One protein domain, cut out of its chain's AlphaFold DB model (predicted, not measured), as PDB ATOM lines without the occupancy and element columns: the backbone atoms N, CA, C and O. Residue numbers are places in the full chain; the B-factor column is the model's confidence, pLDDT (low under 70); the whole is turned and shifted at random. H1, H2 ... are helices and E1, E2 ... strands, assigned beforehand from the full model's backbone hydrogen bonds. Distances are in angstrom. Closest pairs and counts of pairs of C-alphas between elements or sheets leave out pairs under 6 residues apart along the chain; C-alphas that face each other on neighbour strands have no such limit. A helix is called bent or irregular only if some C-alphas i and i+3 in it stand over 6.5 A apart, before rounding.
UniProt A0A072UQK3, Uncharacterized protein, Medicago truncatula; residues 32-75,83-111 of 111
ATOM      1  N   LYS A  32     104.452 154.647  77.454       57.53
ATOM      2  CA  LYS A  32     105.211 155.665  78.183       57.53
ATOM      3  C   LYS A  32     105.895 154.924  79.325       57.53
ATOM      4  O   LYS A  32     105.224 154.505  80.258       57.53
ATOM      5  N   GLY A  33     107.202 154.687  79.192       58.25
ATOM      6  CA  GLY A  33     107.992 153.955  80.187       58.25
ATOM      7  C   GLY A  33     107.785 154.489  81.606       58.25
ATOM      8  O   GLY A  33     107.462 155.667  81.791       58.25
ATOM      9  N   ILE A  34     107.956 153.611  82.597       67.50
ATOM     10  CA  ILE A  34     107.767 153.926  84.020       67.50
ATOM     11  C   ILE A  34     108.686 155.104  84.382       67.50
ATOM     12  O   ILE A  34     109.879 155.055  84.090       67.50
ATOM     13  N   LYS A  35     108.116 156.181  84.943       60.53
ATOM     14  CA  LYS A  35     108.802 157.472  85.172       60.53
ATOM     15  C   LYS A  35     109.265 157.706  86.605       60.53
ATOM     16  O   LYS A  35     110.168 158.500  86.824       60.53
ATOM     17  N   VAL A  36     108.605 157.073  87.566       56.53
ATOM     18  CA  VAL A  36     108.876 157.231  88.995       56.53
ATOM     19  C   VAL A  36     108.881 155.839  89.590       56.53
ATOM     20  O   VAL A  36     107.965 155.057  89.343       56.53
ATOM     21  N   VAL A  37     109.940 155.533  90.325       63.31
ATOM     22  CA  VAL A  37     110.102 154.261  91.014       63.31
ATOM     23  C   VAL A  37     110.134 154.582  92.490       63.31
ATOM     24  O   VAL A  37     111.107 155.140  92.988       63.31
ATOM     25  N   ASP A  38     109.039 154.267  93.172       69.31
ATOM     26  CA  ASP A  38     109.084 154.130  94.616       69.31
ATOM     27  C   ASP A  38     109.834 152.831  94.922       69.31
ATOM     28  O   ASP A  38     109.360 151.731  94.629       69.31
ATOM     29  N   TYR A  39     111.058 152.977  95.421       68.06
ATOM     30  CA  TYR A  39     111.974 151.866  95.649       68.06
ATOM     31  C   TYR A  39     111.454 150.876  96.692       68.06
ATOM     32  O   TYR A  39     111.813 149.702  96.625       68.06
ATOM     33  N   GLU A  40     110.604 151.325  97.621       66.62
ATOM     34  CA  GLU A  40     109.985 150.470  98.639       66.62
ATOM     35  C   GLU A  40     108.846 149.611  98.071       66.62
ATOM     36  O   GLU A  40     108.504 148.577  98.641       66.62
ATOM     37  N   LEU A  41     108.296 150.002  96.918       69.25
ATOM     38  CA  LEU A  41     107.215 149.304  96.218       69.25
ATOM     39  C   LEU A  41     107.707 148.518  94.996       69.25
ATOM     40  O   LEU A  41     106.897 148.033  94.202       69.25
ATOM     41  N   LEU A  42     109.025 148.401  94.804       79.56
ATOM     42  CA  LEU A  42     109.572 147.597  93.720       79.56
ATOM     43  C   LEU A  42     109.238 146.123  93.934       79.56
ATOM     44  O   LEU A  42     109.656 145.498  94.910       79.56
ATOM     45  N   GLU A  43     108.547 145.554  92.950       80.31
ATOM     46  CA  GLU A  43     108.294 144.124  92.913       80.31
ATOM     47  C   GLU A  43     109.625 143.382  92.897       80.31
ATOM     48  O   GLU A  43     110.428 143.531  91.971       80.31
ATOM     49  N   THR A  44     109.886 142.640  93.964       75.81
ATOM     50  CA  THR A  44     111.219 142.098  94.208       75.81
ATOM     51  C   THR A  44     111.358 140.688  93.634       75.81
ATOM     52  O   THR A  44     112.451 140.301  93.208       75.81
ATOM     53  N   ASP A  45     110.250 139.948  93.527       75.94
ATOM     54  CA  ASP A  45     110.253 138.618  92.933       75.94
ATOM     55  C   ASP A  45     110.628 138.707  91.431       75.94
ATOM     56  O   ASP A  45     109.927 139.342  90.628       75.94
ATOM     57  N   PRO A  46     111.747 138.076  91.023       76.00
ATOM     58  CA  PRO A  46     112.225 138.085  89.646       76.00
ATOM     59  C   PRO A  46     111.200 137.582  88.628       76.00
ATOM     60  O   PRO A  46     111.248 138.015  87.478       76.00
ATOM     61  N   GLY A  47     110.312 136.667  89.028       77.12
ATOM     62  CA  GLY A  47     109.327 136.046  88.144       77.12
ATOM     63  C   GLY A  47     108.152 136.956  87.782       77.12
ATOM     64  O   GLY A  47     107.444 136.678  86.813       77.12
ATOM     65  N   ILE A  48     107.944 138.036  88.537       80.19
ATOM     66  CA  ILE A  48     106.805 138.951  88.371       80.19
ATOM     67  C   ILE A  48     107.221 140.405  88.134       80.19
ATOM     68  O   ILE A  48     106.403 141.202  87.667       80.19
ATOM     69  N   ARG A  49     108.483 140.765  88.391       85.44
ATOM     70  CA  ARG A  49     108.963 142.130  88.161       85.44
ATOM     71  C   ARG A  49     109.031 142.501  86.667       85.44
ATOM     72  O   ARG A  49     109.375 141.657  85.835       85.44
ATOM     73  N   PRO A  50     108.793 143.776  86.305       84.31
ATOM     74  CA  PRO A  50     109.004 144.260  84.944       84.31
ATOM     75  C   PRO A  50     110.478 144.141  84.509       84.31
ATOM     76  O   PRO A  50     111.385 144.314  85.331       84.31
ATOM     77  N   PRO A  51     110.764 143.894  83.217       85.25
ATOM     78  CA  PRO A  51     112.136 143.894  82.719       85.25
ATOM     79  C   PRO A  51     112.764 145.288  82.856       85.25
ATOM     80  O   PRO A  51     112.095 146.300  82.674       85.25
ATOM     81  N   ILE A  52     114.079 145.372  83.090       85.75
ATOM     82  CA  ILE A  52     114.770 146.672  83.258       85.75
ATOM     83  C   ILE A  52     114.528 147.605  82.053       85.75
ATOM     84  O   ILE A  52     114.379 148.811  82.215       85.75
ATOM     85  N   SER A  53     114.395 147.057  80.846       85.25
ATOM     86  CA  SER A  53     114.114 147.827  79.630       85.25
ATOM     87  C   SER A  53     112.732 148.494  79.588       85.25
ATOM     88  O   SER A  53     112.521 149.352  78.735       85.25
ATOM     89  N   SER A  54     111.779 148.126  80.458       86.75
ATOM     90  CA  SER A  54     110.467 148.794  80.522       86.75
ATOM     91  C   SER A  54     110.501 150.143  81.249       86.75
ATOM     92  O   SER A  54     109.551 150.925  81.159       86.75
ATOM     93  N   TYR A  55     111.584 150.419  81.975       85.81
ATOM     94  CA  TYR A  55     111.815 151.692  82.648       85.81
ATOM     95  C   TYR A  55     112.488 152.692  81.702       85.81
ATOM     96  O   TYR A  55     113.190 152.303  80.762       85.81
ATOM     97  N   LEU A  56     112.295 153.991  81.948       84.62
ATOM     98  CA  LEU A  56     112.990 155.021  81.174       84.62
ATOM     99  C   LEU A  56     114.516 154.904  81.331       84.62
ATOM    100  O   LEU A  56     114.971 154.643  82.445       84.62
ATOM    101  N   PRO A  57     115.313 155.144  80.270       85.81
ATOM    102  CA  PRO A  57     116.771 154.990  80.310       85.81
ATOM    103  C   PRO A  57     117.448 155.714  81.480       85.81
ATOM    104  O   PRO A  57     118.378 155.184  82.074       85.81
ATOM    105  N   GLU A  58     116.930 156.887  81.847       87.75
ATOM    106  CA  GLU A  58     117.433 157.731  82.937       87.75
ATOM    107  C   GLU A  58     117.357 157.056  84.315       87.75
ATOM    108  O   GLU A  58     118.217 157.292  85.157       87.75
ATOM    109  N   ILE A  59     116.362 156.189  84.541       84.75
ATOM    110  CA  ILE A  59     116.113 155.560  85.848       84.75
ATOM    111  C   ILE A  59     116.503 154.077  85.890       84.75
ATOM    112  O   ILE A  59     116.461 153.462  86.952       84.75
ATOM    113  N   GLN A  60     116.887 153.472  84.761       88.00
ATOM    114  CA  GLN A  60     117.239 152.045  84.700       88.00
ATOM    115  C   GLN A  60     118.389 151.686  85.641       88.00
ATOM    116  O   GLN A  60     118.371 150.631  86.279       88.00
ATOM    117  N   ASP A  61     119.383 152.565  85.745       88.38
ATOM    118  CA  ASP A  61     120.526 152.357  86.628       88.38
ATOM    119  C   ASP A  61     120.138 152.469  88.100       88.38
ATOM    120  O   ASP A  61     120.638 151.699  88.925       88.38
ATOM    121  N   GLU A  62     119.220 153.373  88.438       87.44
ATOM    122  CA  GLU A  62     118.698 153.491  89.798       87.44
ATOM    123  C   GLU A  62     117.861 152.268  90.176       87.44
ATOM    124  O   GLU A  62     118.072 151.684  91.238       87.44
ATOM    125  N   VAL A  63     117.006 151.798  89.265       84.94
ATOM    126  CA  VAL A  63     116.240 150.554  89.412       84.94
ATOM    127  C   VAL A  63     117.169 149.354  89.596       84.94
ATOM    128  O   VAL A  63     116.952 148.536  90.488       84.94
ATOM    129  N   ARG A  64     118.253 149.256  88.814       86.75
ATOM    130  CA  ARG A  64     119.241 148.176  88.963       86.75
ATOM    131  C   ARG A  64     119.906 148.221  90.338       86.75
ATOM    132  O   ARG A  64     120.037 147.183  90.980       86.75
ATOM    133  N   LYS A  65     120.293 149.408  90.812       86.44
ATOM    134  CA  LYS A  65     120.859 149.588  92.159       86.44
ATOM    135  C   LYS A  65     119.852 149.234  93.248       86.44
ATOM    136  O   LYS A  65     120.239 148.626  94.239       86.44
ATOM    137  N   ALA A  66     118.584 149.593  93.079       85.75
ATOM    138  CA  ALA A  66     117.536 149.253  94.028       85.75
ATOM    139  C   ALA A  66     117.330 147.738  94.105       85.75
ATOM    140  O   ALA A  66     117.389 147.184  95.196       85.75
ATOM    141  N   TYR A  67     117.241 147.046  92.966       83.25
ATOM    142  CA  TYR A  67     117.160 145.584  92.948       83.25
ATOM    143  C   TYR A  67     118.367 144.888  93.574       83.25
ATOM    144  O   TYR A  67     118.199 143.832  94.164       83.25
ATOM    145  N   LEU A  68     119.566 145.466  93.468       81.06
ATOM    146  CA  LEU A  68     120.752 144.941  94.153       81.06
ATOM    147  C   LEU A  68     120.717 145.181  95.669       81.06
ATOM    148  O   LEU A  68     121.298 144.406  96.423       81.06
ATOM    149  N   LYS A  69     120.077 146.267  96.120       78.12
ATOM    150  CA  LYS A  69     119.909 146.571  97.549       78.12
ATOM    151  C   LYS A  69     118.856 145.691  98.200       78.12
ATOM    152  O   LYS A  69     118.996 145.360  99.376       78.12
ATOM    153  N   ILE A  70     117.797 145.347  97.470       75.06
ATOM    154  CA  ILE A  70     116.792 144.437  97.994       75.06
ATOM    155  C   ILE A  70     117.436 143.052  98.067       75.06
ATOM    156  O   ILE A  70     117.885 142.499  97.065       75.06
ATOM    157  N   ARG A  71     117.561 142.530  99.290       63.31
ATOM    158  CA  ARG A  71     118.251 141.268  99.556       63.31
ATOM    159  C   ARG A  71     117.655 140.155  98.694       63.31
ATOM    160  O   ARG A  71     116.438 140.088  98.529       63.31
ATOM    161  N   HIS A  72     118.512 139.258  98.207       65.81
ATOM    162  CA  HIS A  72     118.075 138.042  97.532       65.81
ATOM    163  C   HIS A  72     116.989 137.349  98.354       65.81
ATOM    164  O   HIS A  72     117.174 137.070  99.544       65.81
ATOM    165  N   HIS A  73     115.852 137.093  97.715       66.81
ATOM    166  CA  HIS A  73     114.764 136.332  98.302       66.81
ATOM    167  C   HIS A  73     115.215 134.897  98.542       66.81
ATOM    168  O   HIS A  73     115.040 134.018  97.702       66.81
ATOM    169  N   GLN A  74     115.819 134.657  99.699       69.19
ATOM    170  CA  GLN A  74     116.013 133.306 100.181       69.19
ATOM    171  C   GLN A  74     114.635 132.741 100.539       69.19
ATOM    172  O   GLN A  74     113.906 133.369 101.316       69.19
ATOM    173  N   PRO A  75     114.257 131.570  99.998       72.94
ATOM    174  CA  PRO A  75     113.051 130.885 100.433       72.94
ATOM    175  C   PRO A  75     113.078 130.698 101.948       72.94
ATOM    176  O   PRO A  75     114.146 130.495 102.538       72.94
ATOM    177  N   TRP A  83     110.641 117.775  94.305       92.31
ATOM    178  CA  TRP A  83     111.400 116.817  93.510       92.31
ATOM    179  C   TRP A  83     111.156 117.059  92.023       92.31
ATOM    180  O   TRP A  83     110.028 117.316  91.611       92.31
ATOM    181  N   SER A  84     112.213 116.925  91.233       91.88
ATOM    182  CA  SER A  84     112.178 116.968  89.777       91.88
ATOM    183  C   SER A  84     112.869 115.729  89.209       91.88
ATOM    184  O   SER A  84     113.883 115.264  89.740       91.88
ATOM    185  N   ASP A  85     112.300 115.177  88.142       93.88
ATOM    186  CA  ASP A  85     112.885 114.071  87.394       93.88
ATOM    187  C   ASP A  85     113.827 114.647  86.329       93.88
ATOM    188  O   ASP A  85     113.394 115.318  85.394       93.88
ATOM    189  N   PHE A  86     115.130 114.389  86.458       88.19
ATOM    190  CA  PHE A  86     116.135 114.845  85.499       88.19
ATOM    191  C   PHE A  86     117.035 113.683  85.081       88.19
ATOM    192  O   PHE A  86     117.676 113.046  85.921       88.19
ATOM    193  N   GLY A  87     117.071 113.380  83.780       88.56
ATOM    194  CA  GLY A  87     117.880 112.281  83.236       88.56
ATOM    195  C   GLY A  87     117.553 110.912  83.848       88.56
ATOM    196  O   GLY A  87     118.460 110.128  84.109       88.56
ATOM    197  N   GLY A  88     116.280 110.649  84.164       91.75
ATOM    198  CA  GLY A  88     115.834 109.395  84.789       91.75
ATOM    199  C   GLY A  88     116.140 109.270  86.286       91.75
ATOM    200  O   GLY A  88     115.884 108.225  86.874       91.75
ATOM    201  N   THR A  89     116.674 110.317  86.921       91.44
ATOM    202  CA  THR A  89     116.934 110.349  88.366       91.44
ATOM    203  C   THR A  89     116.096 111.430  89.039       91.44
ATOM    204  O   THR A  89     116.063 112.570  88.574       91.44
ATOM    205  N   ARG A  90     115.499 111.106  90.190       93.06
ATOM    206  CA  ARG A  90     114.857 112.097  91.062       93.06
ATOM    207  C   ARG A  90     115.889 112.937  91.784       93.06
ATOM    208  O   ARG A  90     116.711 112.415  92.536       93.06
ATOM    209  N   ARG A  91     115.824 114.248  91.587       92.94
ATOM    210  CA  ARG A  91     116.702 115.222  92.236       92.94
ATOM    211  C   ARG A  91     115.872 116.368  92.804       92.94
ATOM    212  O   ARG A  91     114.795 116.673  92.311       92.94
ATOM    213  N   ARG A  92     116.368 116.996  93.864       90.75
ATOM    214  CA  ARG A  92     115.824 118.236  94.433       90.75
ATOM    215  C   ARG A  92     116.981 119.107  94.892       90.75
ATOM    216  O   ARG A  92     118.053 118.576  95.189       90.75
ATOM    217  N   PHE A  93     116.760 120.412  94.985       86.31
ATOM    218  CA  PHE A  93     117.746 121.302  95.587       86.31
ATOM    219  C   PHE A  93     117.914 120.967  97.077       86.31
ATOM    220  O   PHE A  93     116.926 120.798  97.800       86.31
ATOM    221  N   ASN A  94     119.160 120.831  97.536       85.88
ATOM    222  CA  ASN A  94     119.445 120.563  98.939       85.88
ATOM    223  C   ASN A  94     119.717 121.875  99.675       85.88
ATOM    224  O   ASN A  94     120.736 122.520  99.458       85.88
ATOM    225  N   LYS A  95     118.824 122.234 100.597       80.38
ATOM    226  CA  LYS A  95     118.945 123.460 101.388       80.38
ATOM    227  C   LYS A  95     120.226 123.519 102.225       80.38
ATOM    228  O   LYS A  95     120.740 124.612 102.422       80.38
ATOM    229  N   SER A  96     120.773 122.379 102.666       84.25
ATOM    230  CA  SER A  96     122.026 122.357 103.439       84.25
ATOM    231  C   SER A  96     123.223 122.887 102.646       84.25
ATOM    232  O   SER A  96     124.280 123.130 103.211       84.25
ATOM    233  N   TRP A  97     123.088 123.047 101.327       85.56
ATOM    234  CA  TRP A  97     124.122 123.644 100.497       85.56
ATOM    235  C   TRP A  97     124.305 125.144 100.751       85.56
ATOM    236  O   TRP A  97     125.407 125.630 100.529       85.56
ATOM    237  N   PHE A  98     123.297 125.859 101.266       78.06
ATOM    238  CA  PHE A  98     123.475 127.261 101.669       78.06
ATOM    239  C   PHE A  98     124.481 127.417 102.813       78.06
ATOM    240  O   PHE A  98     125.213 128.396 102.832       78.06
ATOM    241  N   ASP A  99     124.559 126.439 103.719       81.94
ATOM    242  CA  ASP A  99     125.497 126.466 104.849       81.94
ATOM    243  C   ASP A  99     126.916 126.024 104.445       81.94
ATOM    244  O   ASP A  99     127.878 126.244 105.175       81.94
ATOM    245  N   LEU A 100     127.046 125.347 103.300       84.25
ATOM    246  CA  LEU A 100     128.308 124.783 102.809       84.25
ATOM    247  C   LEU A 100     128.984 125.663 101.757       84.25
ATOM    248  O   LEU A 100     130.188 125.540 101.533       84.25
ATOM    249  N   TYR A 101     128.208 126.501 101.072       82.19
ATOM    250  CA  TYR A 101     128.665 127.268  99.928       82.19
ATOM    251  C   TYR A 101     128.133 128.698  99.998       82.19
ATOM    252  O   TYR A 101     127.051 128.991  99.491       82.19
ATOM    253  N   ASP A 102     128.952 129.607 100.522       75.44
ATOM    254  CA  ASP A 102     128.634 131.042 100.606       75.44
ATOM    255  C   ASP A 102     128.281 131.645  99.233       75.44
ATOM    256  O   ASP A 102     127.501 132.586  99.114       75.44
ATOM    257  N   TRP A 103     128.814 131.067  98.152       74.94
ATOM    258  CA  TRP A 103     128.526 131.513  96.793       74.94
ATOM    259  C   TRP A 103     127.116 131.137  96.303       74.94
ATOM    260  O   TRP A 103     126.618 131.794  95.389       74.94
ATOM    261  N   LEU A 104     126.441 130.140  96.898       68.88
ATOM    262  CA  LEU A 104     125.069 129.750  96.526       68.88
ATOM    263  C   LEU A 104     124.005 130.744  96.997       68.88
ATOM    264  O   LEU A 104     122.907 130.747  96.439       68.88
ATOM    265  N   GLU A 105     124.329 131.637  97.936       61.75
ATOM    266  CA  GLU A 105     123.466 132.779  98.265       61.75
ATOM    267  C   GLU A 105     123.189 133.662  97.028       61.75
ATOM    268  O   GLU A 105     122.156 134.326  96.973       61.75
ATOM    269  N   ASN A 106     124.036 133.593  95.988       53.94
ATOM    270  CA  ASN A 106     123.882 134.341  94.735       53.94
ATOM    271  C   ASN A 106     123.155 133.590  93.596       53.94
ATOM    272  O   ASN A 106     122.855 134.213  92.582       53.94
ATOM    273  N   PHE A 107     122.880 132.279  93.705       53.28
ATOM    274  CA  PHE A 107     122.400 131.463  92.564       53.28
ATOM    275  C   PHE A 107     120.928 131.039  92.605       53.28
ATOM    276  O   PHE A 107     120.429 130.519  91.607       53.28
ATOM    277  N   ALA A 108     120.192 131.283  93.693       42.62
ATOM    278  CA  ALA A 108     118.779 130.889  93.802       42.62
ATOM    279  C   ALA A 108     117.814 131.660  92.861       42.62
ATOM    280  O   ALA A 108     116.603 131.596  93.032       42.62
ATOM    281  N   THR A 109     118.334 132.392  91.873       44.38
ATOM    282  CA  THR A 109     117.592 133.292  90.976       44.38
ATOM    283  C   THR A 109     117.632 132.903  89.491       44.38
ATOM    284  O   THR A 109     117.154 133.679  88.667       44.38
ATOM    285  N   LEU A 110     118.189 131.744  89.114       40.25
ATOM    286  CA  LEU A 110     118.345 131.360  87.694       40.25
ATOM    287  C   LEU A 110     117.834 129.958  87.305       40.25
ATOM    288  O   LEU A 110     118.197 129.465  86.238       40.25
ATOM    289  N   ILE A 111     116.979 129.324  88.109       37.03
ATOM    290  CA  ILE A 111     116.308 128.056  87.752       37.03
ATOM    291  C   ILE A 111     114.810 128.120  87.995       37.03
ATOM    292  O   ILE A 111     114.415 128.694  89.033       37.03
TER     293      ILE A 111
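What this domain is: This is residues 32 to 75 and 83 to 111 of the 111 residues of an uncharacterized protein of Medicago truncatula (UniProt A0A072UQK3). There is little regular structure: H1 and the looping residues 32 to 56 make one end, the small hairpin E1 and E2 the other, with short H2 and H3 between. The 73 printed residues, class mixed, have 28 in three named helices and two antiparallel strands, ordered H1, E1, E2, H2, H3. The elongated whole spans 48 by 26 by 17 A, only just loose, close to extended, with a radius of gyration of the C-alphas of 16.4 A.

How they stand to each other: Look first at H1, residues 57 to 69, irregular with C-alphas 58 and 61 7.2 A apart; it touches no helix. In the hairpin of E1, residues 84 to 86, and E2, residues 89 to 91, find N 84 and O 91 within hydrogen-bond range, 2.8 A. H2, residues 97 to 100, and H3, residues 102 to 106, only just touch, only at the corner, with 3 pairs of C-alphas within 8 A; the closest are Phe 98 and Leu 104, 5.9 A. O i to N i+4 pairs within range are 7 of 9 in H1 and 0 of 1 in H3, where 1 of 2 O i to N i+3 pairs is; H2 is too short.

Where its parts are: Find C-alpha 57 at (116.771, 154.990, 80.310); H1 runs 19.4 A from there. E1 and E2 each measure 6.2 A, H2 4.9 A and H3 8.2 A, ending at C-alpha 106, (123.882, 134.341, 94.735).

The domain as a whole: Residues 76 to 82 are not printed; C-alphas 75 and 83 are 15.8 A apart. Of the links printed whole, none is long. The model's pLDDT is under 70 at residues 32 to 41, 71 to 74 and 104 to 111.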